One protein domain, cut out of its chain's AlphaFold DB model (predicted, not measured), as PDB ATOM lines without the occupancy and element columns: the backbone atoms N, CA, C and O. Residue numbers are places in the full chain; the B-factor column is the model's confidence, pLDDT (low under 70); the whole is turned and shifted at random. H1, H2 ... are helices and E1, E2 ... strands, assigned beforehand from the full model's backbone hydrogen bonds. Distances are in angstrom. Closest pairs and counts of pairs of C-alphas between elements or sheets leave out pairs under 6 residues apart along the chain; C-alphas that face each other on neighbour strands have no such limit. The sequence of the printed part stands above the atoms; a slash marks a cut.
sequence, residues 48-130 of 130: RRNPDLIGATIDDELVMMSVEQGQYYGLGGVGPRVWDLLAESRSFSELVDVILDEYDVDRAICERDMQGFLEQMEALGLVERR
ATOM      1  N   ARG A  48     -43.796  45.570 -43.663       91.19
ATOM      2  CA  ARG A  48     -44.928  45.276 -44.540       91.19
ATOM      3  C   ARG A  48     -46.026  44.626 -43.718       91.19
ATOM      4  O   ARG A  48     -45.738  43.744 -42.915       91.19
ATOM      5  N   ARG A  49     -47.280  45.018 -43.927       89.69
ATOM      6  CA  ARG A  49     -48.402  44.339 -43.275       89.69
ATOM      7  C   ARG A  49     -48.567  42.917 -43.806       89.69
ATOM      8  O   ARG A  49     -48.346  42.669 -44.995       89.69
ATOM      9  N   ASN A  50     -48.983  42.006 -42.937       85.12
ATOM     10  CA  ASN A  50     -49.282  40.634 -43.318       85.12
ATOM     11  C   ASN A  50     -50.488  40.627 -44.291       85.12
ATOM     12  O   ASN A  50     -51.561  41.123 -43.931       85.12
ATOM     13  N   PRO A  51     -50.325  40.125 -45.532       81.00
ATOM     14  CA  PRO A  51     -51.374  40.161 -46.552       81.00
ATOM     15  C   PRO A  51     -52.559  39.236 -46.249       81.00
ATOM     16  O   PRO A  51     -53.617  39.417 -46.849       81.00
ATOM     17  N   ASP A  52     -52.401  38.284 -45.328       79.12
ATOM     18  CA  ASP A  52     -53.446  37.329 -44.948       79.12
ATOM     19  C   ASP A  52     -54.433  37.912 -43.920       79.12
ATOM     20  O   ASP A  52     -55.416  37.269 -43.540       79.12
ATOM     21  N   LEU A  53     -54.198  39.149 -43.470       78.19
ATOM     22  CA  LEU A  53     -55.074  39.858 -42.547       78.19
ATOM     23  C   LEU A  53     -56.181  40.611 -43.278       78.19
ATOM     24  O   LEU A  53     -55.942  41.385 -44.207       78.19
ATOM     25  N   ILE A  54     -57.409  40.431 -42.794       73.50
ATOM     26  CA  ILE A  54     -58.589  41.131 -43.300       73.50
ATOM     27  C   ILE A  54     -58.899  42.280 -42.342       73.50
ATOM     28  O   ILE A  54     -59.179  42.046 -41.166       73.50
ATOM     29  N   GLY A  55     -58.834  43.513 -42.847       71.44
ATOM     30  CA  GLY A  55     -59.167  44.734 -42.111       71.44
ATOM     31  C   GLY A  55     -60.472  45.363 -42.599       71.44
ATOM     32  O   GLY A  55     -60.739  45.378 -43.802       71.44
ATOM     33  N   ALA A  56     -61.265  45.902 -41.678       72.75
ATOM     34  CA  ALA A  56     -62.446  46.709 -41.958       72.75
ATOM     35  C   ALA A  56     -62.474  47.929 -41.032       72.75
ATOM     36  O   ALA A  56     -62.266  47.799 -39.826       72.75
ATOM     37  N   THR A  57     -62.735  49.110 -41.587       72.12
ATOM     38  CA  THR A  57     -62.884  50.341 -40.802       72.12
ATOM     39  C   THR A  57     -64.318  50.462 -40.296       72.12
ATOM     40  O   THR A  57     -65.261  50.374 -41.086       72.12
ATOM     41  N   ILE A  58     -64.483  50.660 -38.990       72.25
ATOM     42  CA  ILE A  58     -65.762  50.852 -38.301       72.25
ATOM     43  C   ILE A  58     -65.593  52.058 -37.373       72.25
ATOM     44  O   ILE A  58     -64.714  52.034 -36.523       72.25
ATOM     45  N   ASP A  59     -66.411  53.102 -37.536       68.00
ATOM     46  CA  ASP A  59     -66.383  54.318 -36.698       68.00
ATOM     47  C   ASP A  59     -64.972  54.924 -36.511       68.00
ATOM     48  O   ASP A  59     -64.552  55.226 -35.398       68.00
ATOM     49  N   ASP A  60     -64.223  55.075 -37.610       65.81
ATOM     50  CA  ASP A  60     -62.828  55.563 -37.651       65.81
ATOM     51  C   ASP A  60     -61.785  54.680 -36.931       65.81
ATOM     52  O   ASP A  60     -60.598  55.014 -36.888       65.81
ATOM     53  N   GLU A  61     -62.186  53.508 -36.436       68.62
ATOM     54  CA  GLU A  61     -61.296  52.478 -35.908       68.62
ATOM     55  C   GLU A  61     -61.105  51.362 -36.942       68.62
ATOM     56  O   GLU A  61     -62.049  50.897 -37.583       68.62
ATOM     57  N   LEU A  62     -59.867  50.902 -37.123       77.38
ATOM     58  CA  LEU A  62     -59.602  49.764 -37.999       77.38
ATOM     59  C   LEU A  62     -59.678  48.475 -37.190       77.38
ATOM     60  O   LEU A  62     -58.844  48.245 -36.322       77.38
ATOM     61  N   VAL A  63     -60.612  47.594 -37.526       78.62
ATOM     62  CA  VAL A  63     -60.701  46.254 -36.945       78.62
ATOM     63  C   VAL A  63     -60.089  45.247 -37.910       78.62
ATOM     64  O   VAL A  63     -60.505  45.133 -39.059       78.62
ATOM     65  N   MET A  64     -59.098  44.500 -37.442       78.56
ATOM     66  CA  MET A  64     -58.380  43.473 -38.187       78.56
ATOM     67  C   MET A  64     -58.638  42.105 -37.576       78.56
ATOM     68  O   MET A  64     -58.600  41.942 -36.354       78.56
ATOM     69  N   MET A  65     -58.847  41.110 -38.429       72.19
ATOM     70  CA  MET A  65     -58.965  39.716 -38.022       72.19
ATOM     71  C   MET A  65     -57.751  38.932 -38.508       72.19
ATOM     72  O   MET A  65     -57.482  38.873 -39.709       72.19
ATOM     73  N   SER A  66     -57.049  38.292 -37.572       68.50
ATOM     74  CA  SER A  66     -56.095  37.238 -37.909       68.50
ATOM     75  C   SER A  66     -56.846  35.928 -38.045       68.50
ATOM     76  O   SER A  66     -57.293  35.356 -37.049       68.50
ATOM     77  N   VAL A  67     -57.008  35.464 -39.286       62.97
ATOM     78  CA  VAL A  67     -57.685  34.192 -39.585       62.97
ATOM     79  C   VAL A  67     -56.915  33.020 -38.975       62.97
ATOM     80  O   VAL A  67     -57.526  32.089 -38.460       62.97
ATOM     81  N   GLU A  68     -55.582  33.094 -38.973       64.12
ATOM     82  CA  GLU A  68     -54.707  32.052 -38.431       64.12
ATOM     83  C   GLU A  68     -54.815  31.934 -36.903       64.12
ATOM     84  O   GLU A  68     -54.858  30.830 -36.366       64.12
ATOM     85  N   GLN A  69     -54.915  33.064 -36.193       65.19
ATOM     86  CA  GLN A  69     -54.964  33.082 -34.724       65.19
ATOM     87  C   GLN A  69     -56.398  33.135 -34.160       65.19
ATOM     88  O   GLN A  69     -56.599  33.005 -32.949       65.19
ATOM     89  N   GLY A  70     -57.405  33.365 -35.009       67.12
ATOM     90  CA  GLY A  70     -58.797  33.573 -34.598       67.12
ATOM     91  C   GLY A  70     -58.995  34.800 -33.695       67.12
ATOM     92  O   GLY A  70     -59.928  34.822 -32.895       67.12
ATOM     93  N   GLN A  71     -58.094  35.787 -33.767       72.25
ATOM     94  CA  GLN A  71     -58.086  36.974 -32.904       72.25
ATOM     95  C   GLN A  71     -58.506  38.236 -33.665       72.25
ATOM     96  O   GLN A  71     -58.212  38.384 -34.854       72.25
ATOM     97  N   TYR A  72     -59.133  39.167 -32.938       77.44
ATOM     98  CA  TYR A  72     -59.512  40.494 -33.425       77.44
ATOM     99  C   TYR A  72     -58.651  41.582 -32.777       77.44
ATOM    100  O   TYR A  72     -58.512  41.644 -31.550       77.44
ATOM    101  N   TYR A  73     -58.128  42.476 -33.608       80.50
ATOM    102  CA  TYR A  73     -57.315  43.619 -33.211       80.50
ATOM    103  C   TYR A  73     -57.979  44.899 -33.708       80.50
ATOM    104  O   TYR A  73     -58.258  45.023 -34.891       80.50
ATOM    105  N   GLY A  74     -58.233  45.848 -32.821       80.69
ATOM    106  CA  GLY A  74     -58.617  47.211 -33.165       80.69
ATOM    107  C   GLY A  74     -57.384  48.106 -33.194       80.69
ATOM    108  O   GLY A  74     -56.573  48.047 -32.270       80.69
ATOM    109  N   LEU A  75     -57.245  48.934 -34.221       80.31
ATOM    110  CA  LEU A  75     -56.301  50.040 -34.263       80.31
ATOM    111  C   LEU A  75     -57.050  51.360 -34.122       80.31
ATOM    112  O   LEU A  75     -58.016  51.606 -34.845       80.31
ATOM    113  N   GLY A  76     -56.560  52.219 -33.236       78.88
ATOM    114  CA  GLY A  76     -57.093  53.561 -33.021       78.88
ATOM    115  C   GLY A  76     -56.046  54.644 -33.270       78.88
ATOM    116  O   GLY A  76     -54.845  54.375 -33.349       78.88
ATOM    117  N   GLY A  77     -56.502  55.893 -33.373       81.44
ATOM    118  CA  GLY A  77     -55.618  57.045 -33.545       81.44
ATOM    119  C   GLY A  77     -54.848  56.986 -34.866       81.44
ATOM    120  O   GLY A  77     -55.450  56.978 -35.933       81.44
ATOM    121  N   VAL A  78     -53.515  56.933 -34.799       85.56
ATOM    122  CA  VAL A  78     -52.643  56.859 -35.988       85.56
ATOM    123  C   VAL A  78     -52.525  55.437 -36.565       85.56
ATOM    124  O   VAL A  78     -52.074  55.252 -37.694       85.56
ATOM    125  N   GLY A  79     -52.952  54.414 -35.816       85.25
ATOM    126  CA  GLY A  79     -52.795  53.007 -36.192       85.25
ATOM    127  C   GLY A  79     -53.408  52.631 -37.552       85.25
ATOM    128  O   GLY A  79     -52.692  52.037 -38.363       85.25
ATOM    129  N   PRO A  80     -54.670  53.002 -37.864       86.00
ATOM    130  CA  PRO A  80     -55.271  52.765 -39.180       86.00
ATOM    131  C   PRO A  80     -54.452  53.370 -40.323       86.00
ATOM    132  O   PRO A  80     -54.239  52.733 -41.353       86.00
ATOM    133  N   ARG A  81     -53.919  54.580 -40.116       88.12
ATOM    134  CA  ARG A  81     -53.112  55.253 -41.130       88.12
ATOM    135  C   ARG A  81     -51.810  54.508 -41.382       88.12
ATOM    136  O   ARG A  81     -51.484  54.232 -42.531       88.12
ATOM    137  N   VAL A  82     -51.095  54.129 -40.324       89.44
ATOM    138  CA  VAL A  82     -49.859  53.336 -40.434       89.44
ATOM    139  C   VAL A  82     -50.129  52.004 -41.130       89.44
ATOM    140  O   VAL A  82     -49.377  51.615 -42.020       89.44
ATOM    141  N   TRP A  83     -51.231  51.335 -40.793       88.31
ATOM    142  CA  TRP A  83     -51.645  50.095 -41.444       88.31
ATOM    143  C   TRP A  83     -51.838  50.240 -42.960       88.31
ATOM    144  O   TRP A  83     -51.448  49.352 -43.724       88.31
ATOM    145  N   ASP A  84     -52.410  51.356 -43.409       87.81
ATOM    146  CA  ASP A  84     -52.565  51.649 -44.834       87.81
ATOM    147  C   ASP A  84     -51.227  51.950 -45.513       87.81
ATOM    148  O   ASP A  84     -50.978  51.466 -46.618       87.81
ATOM    149  N   LEU A  85     -50.333  52.693 -44.849       89.69
ATOM    150  CA  LEU A  85     -48.984  52.959 -45.364       89.69
ATOM    151  C   LEU A  85     -48.181  51.658 -45.544       89.69
ATOM    152  O   LEU A  85     -47.410  51.550 -46.494       89.69
ATOM    153  N   LEU A  86     -48.402  50.673 -44.668       91.06
ATOM    154  CA  LEU A  86     -47.758  49.355 -44.678       91.06
ATOM    155  C   LEU A  86     -48.355  48.362 -45.686       91.06
ATOM    156  O   LEU A  86     -47.894  47.217 -45.764       91.06
ATOM    157  N   ALA A  87     -49.367  48.766 -46.466       86.69
ATOM    158  CA  ALA A  87     -49.805  48.001 -47.635       86.69
ATOM    159  C   ALA A  87     -48.655  47.816 -48.643       86.69
ATOM    160  O   ALA A  87     -48.560  46.779 -49.305       86.69
ATOM    161  N   GLU A  88     -47.759  48.801 -48.704       85.12
ATOM    162  CA  GLU A  88     -46.482  48.751 -49.404       85.12
ATOM    163  C   GLU A  88     -45.342  48.632 -48.385       85.12
ATOM    164  O   GLU A  88     -45.446  49.116 -47.260       85.12
ATOM    165  N   SER A  89     -44.233  47.996 -48.770       86.81
ATOM    166  CA  SER A  89     -43.049  47.934 -47.909       86.81
ATOM    167  C   SER A  89     -42.476  49.331 -47.690       86.81
ATOM    168  O   SER A  89     -42.080  49.981 -48.659       86.81
ATOM    169  N   ARG A  90     -42.403  49.779 -46.432       89.62
ATOM    170  CA  ARG A  90     -41.872  51.103 -46.073       89.62
ATOM    171  C   ARG A  90     -40.921  51.042 -44.899       89.62
ATOM    172  O   ARG A  90     -41.083  50.231 -43.990       89.62
ATOM    173  N   SER A  91     -39.913  51.900 -44.928       90.31
ATOM    174  CA  SER A  91     -38.959  52.027 -43.835       90.31
ATOM    175  C   SER A  91     -39.554  52.784 -42.652       90.31
ATOM    176  O   SER A  91     -40.476  53.587 -42.798       90.31
ATOM    177  N   PHE A  92     -38.970  52.571 -41.475       89.25
ATOM    178  CA  PHE A  92     -39.342  53.302 -40.264       89.25
ATOM    179  C   PHE A  92     -39.318  54.827 -40.456       89.25
ATOM    180  O   PHE A  92     -40.269  55.511 -40.090       89.25
ATOM    181  N   SER A  93     -38.259  55.354 -41.082       87.62
ATOM    182  CA  SER A  93     -38.125  56.795 -41.332       87.62
ATOM    183  C   SER A  93     -39.238  57.314 -42.235       87.62
ATOM    184  O   SER A  93     -39.814  58.348 -41.932       87.62
ATOM    185  N   GLU A  94     -39.582  56.591 -43.306       89.25
ATOM    186  CA  GLU A  94     -40.658  57.005 -44.216       89.25
ATOM    187  C   GLU A  94     -42.017  57.026 -43.513       89.25
ATOM    188  O   GLU A  94     -42.812  57.933 -43.749       89.25
ATOM    189  N   LEU A  95     -42.285  56.057 -42.632       90.56
ATOM    190  CA  LEU A  95     -43.506  56.052 -41.823       90.56
ATOM    191  C   LEU A  95     -43.554  57.281 -40.912       90.56
ATOM    192  O   LEU A  95     -44.552  57.993 -40.910       90.56
ATOM    193  N   VAL A  96     -42.472  57.562 -40.184       90.69
ATOM    194  CA  VAL A  96     -42.381  58.729 -39.294       90.69
ATOM    195  C   VAL A  96     -42.529  60.037 -40.073       90.69
ATOM    196  O   VAL A  96     -43.275  60.912 -39.650       90.69
ATOM    197  N   ASP A  97     -41.869  60.165 -41.224       90.50
ATOM    198  CA  ASP A  97     -41.908  61.376 -42.048       90.50
ATOM    199  C   ASP A  97     -43.324  61.673 -42.555       90.50
ATOM    200  O   ASP A  97     -43.789  62.806 -42.445       90.50
ATOM    201  N   VAL A  98     -44.033  60.654 -43.057       90.81
ATOM    202  CA  VAL A  98     -45.428  60.804 -43.504       90.81
ATOM    203  C   VAL A  98     -46.332  61.184 -42.337       90.81
ATOM    204  O   VAL A  98     -47.171  62.074 -42.461       90.81
ATOM    205  N   ILE A  99     -46.148  60.548 -41.183       91.25
ATOM    206  CA  ILE A  99     -46.969  60.821 -40.008       91.25
ATOM    207  C   ILE A  99     -46.721  62.227 -39.443       91.25
ATOM    208  O   ILE A  99     -47.679  62.899 -39.077       91.25
ATOM    209  N   LEU A 100     -45.483  62.721 -39.432       90.25
ATOM    210  CA  LEU A 100     -45.175  64.110 -39.063       90.25
ATOM    211  C   LEU A 100     -45.724  65.124 -40.078       90.25
ATOM    212  O   LEU A 100     -45.974  66.287 -39.741       90.25
ATOM    213  N   ASP A 101     -45.910  64.716 -41.337       90.75
ATOM    214  CA  ASP A 101     -46.568  65.564 -42.327       90.75
ATOM    215  C   ASP A 101     -48.089  65.632 -42.119       90.75
ATOM    216  O   ASP A 101     -48.703  66.681 -42.321       90.75
ATOM    217  N   GLU A 102     -48.696  64.561 -41.621       88.25
ATOM    218  CA  GLU A 102     -50.143  64.480 -41.413       88.25
ATOM    219  C   GLU A 102     -50.594  64.944 -40.023       88.25
ATOM    220  O   GLU A 102     -51.700  65.470 -39.897       88.25
ATOM    221  N   TYR A 103     -49.750  64.806 -38.999       85.75
ATOM    222  CA  TYR A 103     -50.080  65.092 -37.604       85.75
ATOM    223  C   TYR A 103     -49.106  66.086 -36.974       85.75
ATOM    224  O   TYR A 103     -47.911  66.083 -37.266       85.75
ATOM    225  N   ASP A 104     -49.613  66.925 -36.074       86.69
ATOM    226  CA  ASP A 104     -48.786  67.849 -35.297       86.69
ATOM    227  C   ASP A 104     -48.256  67.164 -34.025       86.69
ATOM    228  O   ASP A 104     -48.953  67.059 -33.013       86.69
ATOM    229  N   VAL A 105     -47.035  66.626 -34.104       87.81
ATOM    230  CA  VAL A 105     -46.347  65.930 -33.008       87.81
ATOM    231  C   VAL A 105     -44.836  66.146 -33.101       87.81
ATOM    232  O   VAL A 105     -44.279  66.317 -34.186       87.81
ATOM    233  N   ASP A 106     -44.148  66.124 -31.961       89.25
ATOM    234  CA  ASP A 106     -42.687  66.146 -31.940       89.25
ATOM    235  C   ASP A 106     -42.103  64.853 -32.532       89.25
ATOM    236  O   ASP A 106     -42.570  63.748 -32.238       89.25
ATOM    237  N   ARG A 107     -41.038  64.981 -33.330       87.50
ATOM    238  CA  ARG A 107     -40.379  63.837 -33.972       87.50
ATOM    239  C   ARG A 107     -39.946  62.769 -32.970       87.50
ATOM    240  O   ARG A 107     -40.183  61.596 -33.229       87.50
ATOM    241  N   ALA A 108     -39.345  63.143 -31.842       87.75
ATOM    242  CA  ALA A 108     -38.843  62.163 -30.881       87.75
ATOM    243  C   ALA A 108     -39.990  61.383 -30.221       87.75
ATOM    244  O   ALA A 108     -39.857  60.196 -29.917       87.75
ATOM    245  N   ILE A 109     -41.134  62.041 -30.024       87.69
ATOM    246  CA  ILE A 109     -42.350  61.399 -29.525       87.69
ATOM    247  C   ILE A 109     -42.929  60.453 -30.580       87.69
ATOM    248  O   ILE A 109     -43.226  59.303 -30.260       87.69
ATOM    249  N   CYS A 110     -43.035  60.914 -31.829       88.06
ATOM    250  CA  CYS A 110     -43.520  60.109 -32.945       88.06
ATOM    251  C   CYS A 110     -42.674  58.846 -33.131       88.06
ATOM    252  O   CYS A 110     -43.220  57.751 -33.186       88.06
ATOM    253  N   GLU A 111     -41.347  58.980 -33.153       88.38
ATOM    254  CA  GLU A 111     -40.417  57.857 -33.298       88.38
ATOM    255  C   GLU A 111     -40.583  56.844 -32.159       88.38
ATOM    256  O   GLU A 111     -40.741  55.652 -32.414       88.38
ATOM    257  N   ARG A 112     -40.630  57.301 -30.904       87.75
ATOM    258  CA  ARG A 112     -40.816  56.409 -29.750       87.75
ATOM    259  C   ARG A 112     -42.141  55.647 -29.819       87.75
ATOM    260  O   ARG A 112     -42.160  54.431 -29.623       87.75
ATOM    261  N   ASP A 113     -43.239  56.356 -30.063       86.19
ATOM    262  CA  ASP A 113     -44.578  55.764 -30.064       86.19
ATOM    263  C   ASP A 113     -44.759  54.832 -31.282       86.19
ATOM    264  O   ASP A 113     -45.297  53.732 -31.145       86.19
ATOM    265  N   MET A 114     -44.227  55.214 -32.451       90.00
ATOM    266  CA  MET A 114     -44.206  54.396 -33.670       90.00
ATOM    267  C   MET A 114     -43.385  53.122 -33.489       90.00
ATOM    268  O   MET A 114     -43.801  52.051 -33.924       90.00
ATOM    269  N   GLN A 115     -42.222  53.225 -32.844       88.94
ATOM    270  CA  GLN A 115     -41.370  52.072 -32.594       88.94
ATOM    271  C   GLN A 115     -42.086  51.055 -31.703       88.94
ATOM    272  O   GLN A 115     -42.200  49.891 -32.081       88.94
ATOM    273  N   GLY A 116     -42.650  51.501 -30.574       86.56
ATOM    274  CA  GLY A 116     -43.415  50.619 -29.690       86.56
ATOM    275  C   GLY A 116     -44.637  50.003 -30.377       86.56
ATOM    276  O   GLY A 116     -44.987  48.853 -30.113       86.56
ATOM    277  N   PHE A 117     -45.271  50.738 -31.292       87.00
ATOM    278  CA  PHE A 117     -46.387  50.235 -32.084       87.00
ATOM    279  C   PHE A 117     -45.967  49.134 -33.068       87.00
ATOM    280  O   PHE A 117     -46.568  48.060 -33.070       87.00
ATOM    281  N   LEU A 118     -44.915  49.357 -33.861       89.44
ATOM    282  CA  LEU A 118     -44.416  48.374 -34.830       89.44
ATOM    283  C   LEU A 118     -43.894  47.106 -34.150       89.44
ATOM    284  O   LEU A 118     -44.173  46.010 -34.631       89.44
ATOM    285  N   GLU A 119     -43.208  47.235 -33.011       88.25
ATOM    286  CA  GLU A 119     -42.751  46.092 -32.212       88.25
ATOM    287  C   GLU A 119     -43.930  45.231 -31.725       88.25
ATOM    288  O   GLU A 119     -43.879  44.002 -31.792       88.25
ATOM    289  N   GLN A 120     -45.032  45.855 -31.289       85.25
ATOM    290  CA  GLN A 120     -46.248  45.128 -30.904       85.25
ATOM    291  C   GLN A 120     -46.909  44.442 -32.100       85.25
ATOM    292  O   GLN A 120     -47.344  43.297 -31.992       85.25
ATOM    293  N   MET A 121     -46.985  45.122 -33.244       87.81
ATOM    294  CA  MET A 121     -47.544  44.534 -34.459       87.81
ATOM    295  C   MET A 121     -46.719  43.338 -34.944       87.81
ATOM    296  O   MET A 121     -47.299  42.340 -35.367       87.81
ATOM    297  N   GLU A 122     -45.391  43.420 -34.868       88.19
ATOM    298  CA  GLU A 122     -44.478  42.336 -35.240       88.19
ATOM    299  C   GLU A 122     -44.660  41.139 -34.300       88.19
ATOM    300  O   GLU A 122     -44.864  40.015 -34.759       88.19
ATOM    301  N   ALA A 123     -44.706  41.380 -32.985       85.69
ATOM    302  CA  ALA A 123     -44.927  40.337 -31.981       85.69
ATOM    303  C   ALA A 123     -46.274  39.608 -32.142       85.69
ATOM    304  O   ALA A 123     -46.396  38.436 -31.787       85.69
ATOM    305  N   LEU A 124     -47.289  40.293 -32.675       83.19
ATOM    306  CA  LEU A 124     -48.613  39.733 -32.953       83.19
ATOM    307  C   LEU A 124     -48.719  39.091 -34.351       83.19
ATOM    308  O   LEU A 124     -49.768  38.541 -34.687       83.19
ATOM    309  N   GLY A 125     -47.658  39.144 -35.164       85.81
ATOM    310  CA  GLY A 125     -47.645  38.626 -36.537       85.81
ATOM    311  C   GLY A 125     -48.469  39.461 -37.523       85.81
ATOM    312  O   GLY A 125     -48.885  38.960 -38.571       85.81
ATOM    313  N   LEU A 126     -48.743  40.726 -37.182       86.12
ATOM    314  CA  LEU A 126     -49.536  41.644 -38.002       86.12
ATOM    315  C   LEU A 126     -48.706  42.342 -39.077       86.12
ATOM    316  O   LEU A 126     -49.222  42.690 -40.141       86.12
ATOM    317  N   VAL A 127     -47.423  42.545 -38.798       89.62
ATOM    318  CA  VAL A 127     -46.445  43.093 -39.738       89.62
ATOM    319  C   VAL A 127     -45.219  42.200 -39.764       89.62
ATOM    320  O   VAL A 127     -44.862  41.576 -38.769       89.62
ATOM    321  N   GLU A 128     -44.567  42.169 -40.913       88.50
ATOM    322  CA  GLU A 128     -43.298  41.498 -41.119       88.50
ATOM    323  C   GLU A 128     -42.193  42.540 -41.249       88.50
ATOM    324  O   GLU A 128     -42.318  43.508 -42.010       88.50
ATOM    325  N   ARG A 129     -41.093  42.298 -40.539       85.62
ATOM    326  CA  ARG A 129     -39.830  43.005 -40.710       85.62
ATOM    327  C   ARG A 129     -39.011  42.309 -41.802       85.62
ATOM    328  O   ARG A 129     -38.810  41.097 -41.735       85.62
ATOM    329  N   ARG A 130     -38.569  43.055 -42.818       78.88
ATOM    330  CA  ARG A 130     -37.799  42.550 -43.970       78.88
ATOM    331  C   ARG A 130     -36.458  43.258 -44.110       78.88
ATOM    332  O   ARG A 130     -36.362  44.436 -43.685       78.88
TER     333      ARG A 130
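This is residues 48 to 130 of the 130 residues of the protein "PqqD family protein" of Wenzhouxiangellaceae bacterium (UniProt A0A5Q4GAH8). A small three-stranded wall, E1 E2 E3, forms one side of this domain, and the helices H2 and H3, crossed steeply, form the other; the short helix H1 sits in the middle between them, near the mean of the C-alphas. The two ends of the printed part come together, residues 48 to 49 pairing with residues 127 to 128 of the short last strand E4. The printed part has 83 residues, with named elements in the order E1 E2 E3 H1 H2 H3 E4, and its class is mixed, helices and strands. The sheet E1 - E2 - E3 is antiparallel throughout. The whole is compact, with a radius of gyration of the C-alphas of 12.5 A, and rounded, spanning 36 by 31 by 19 A.

Find C-alpha 54 at (-58.589, 41.131, -43.300); there E1 begins, residues 54 to 58, 13.1 A long. E2 follows as residues 61 to 66, 16.2 A, and E3 as residues 71 to 75, 13.3 A. Next come H1, residues 79 to 85, and H2, residues 92 to 102, 15.6 A. Look for C-alpha 107 at (-40.379, 63.837, -33.972); from there H3 runs 24.0 A to residue 123. E4, residues 127 to 129, ends with C-alpha 129 at (-39.830, 43.005, -40.710).

Start with the sheet, a meander, each strand the antiparallel neighbour of the one before. E1 and E2 form a hairpin at 156 degrees, where you find N 56 and O 63 within hydrogen-bond range at 2.8 A. E2 and E3 form a hairpin at 155 degrees, with N 64 and O 73 at 2.7 A. H1 is on the sheet at a height over the sheet of 9.6 A and stands up from it at 46 degrees; the closest C-alphas of E2 and H1 are those of Leu 62 and Pro 80, 5.4 A apart. H1 and H2 are close but not clearly touching, the C-alphas of Val 82 and Leu 95 being the closest at 7.0 A. H2 and H3 touch at a steep tilt of 56 degrees, opposite ways; H3 does so with residues 107 to 114 alone, and the closest C-alphas are those of Val 96 and Glu 111, 6.4 A. At H3's other end, the closest C-alphas of H3 and E4 are those of Met 121 and Val 127, 5.6 A. H2 and H3 are not on the sheet. In H1, H2 and H3 every O i to N i+4 pair is within hydrogen-bond range.

The C-alphas farthest apart are those of Glu 68 and Asp 106, 36.7 A. The printed part has no cut, and no link is long. The mean pLDDT of the printed part is 83.3; look for values under 70 at residues 59 to 61 and 66 to 70.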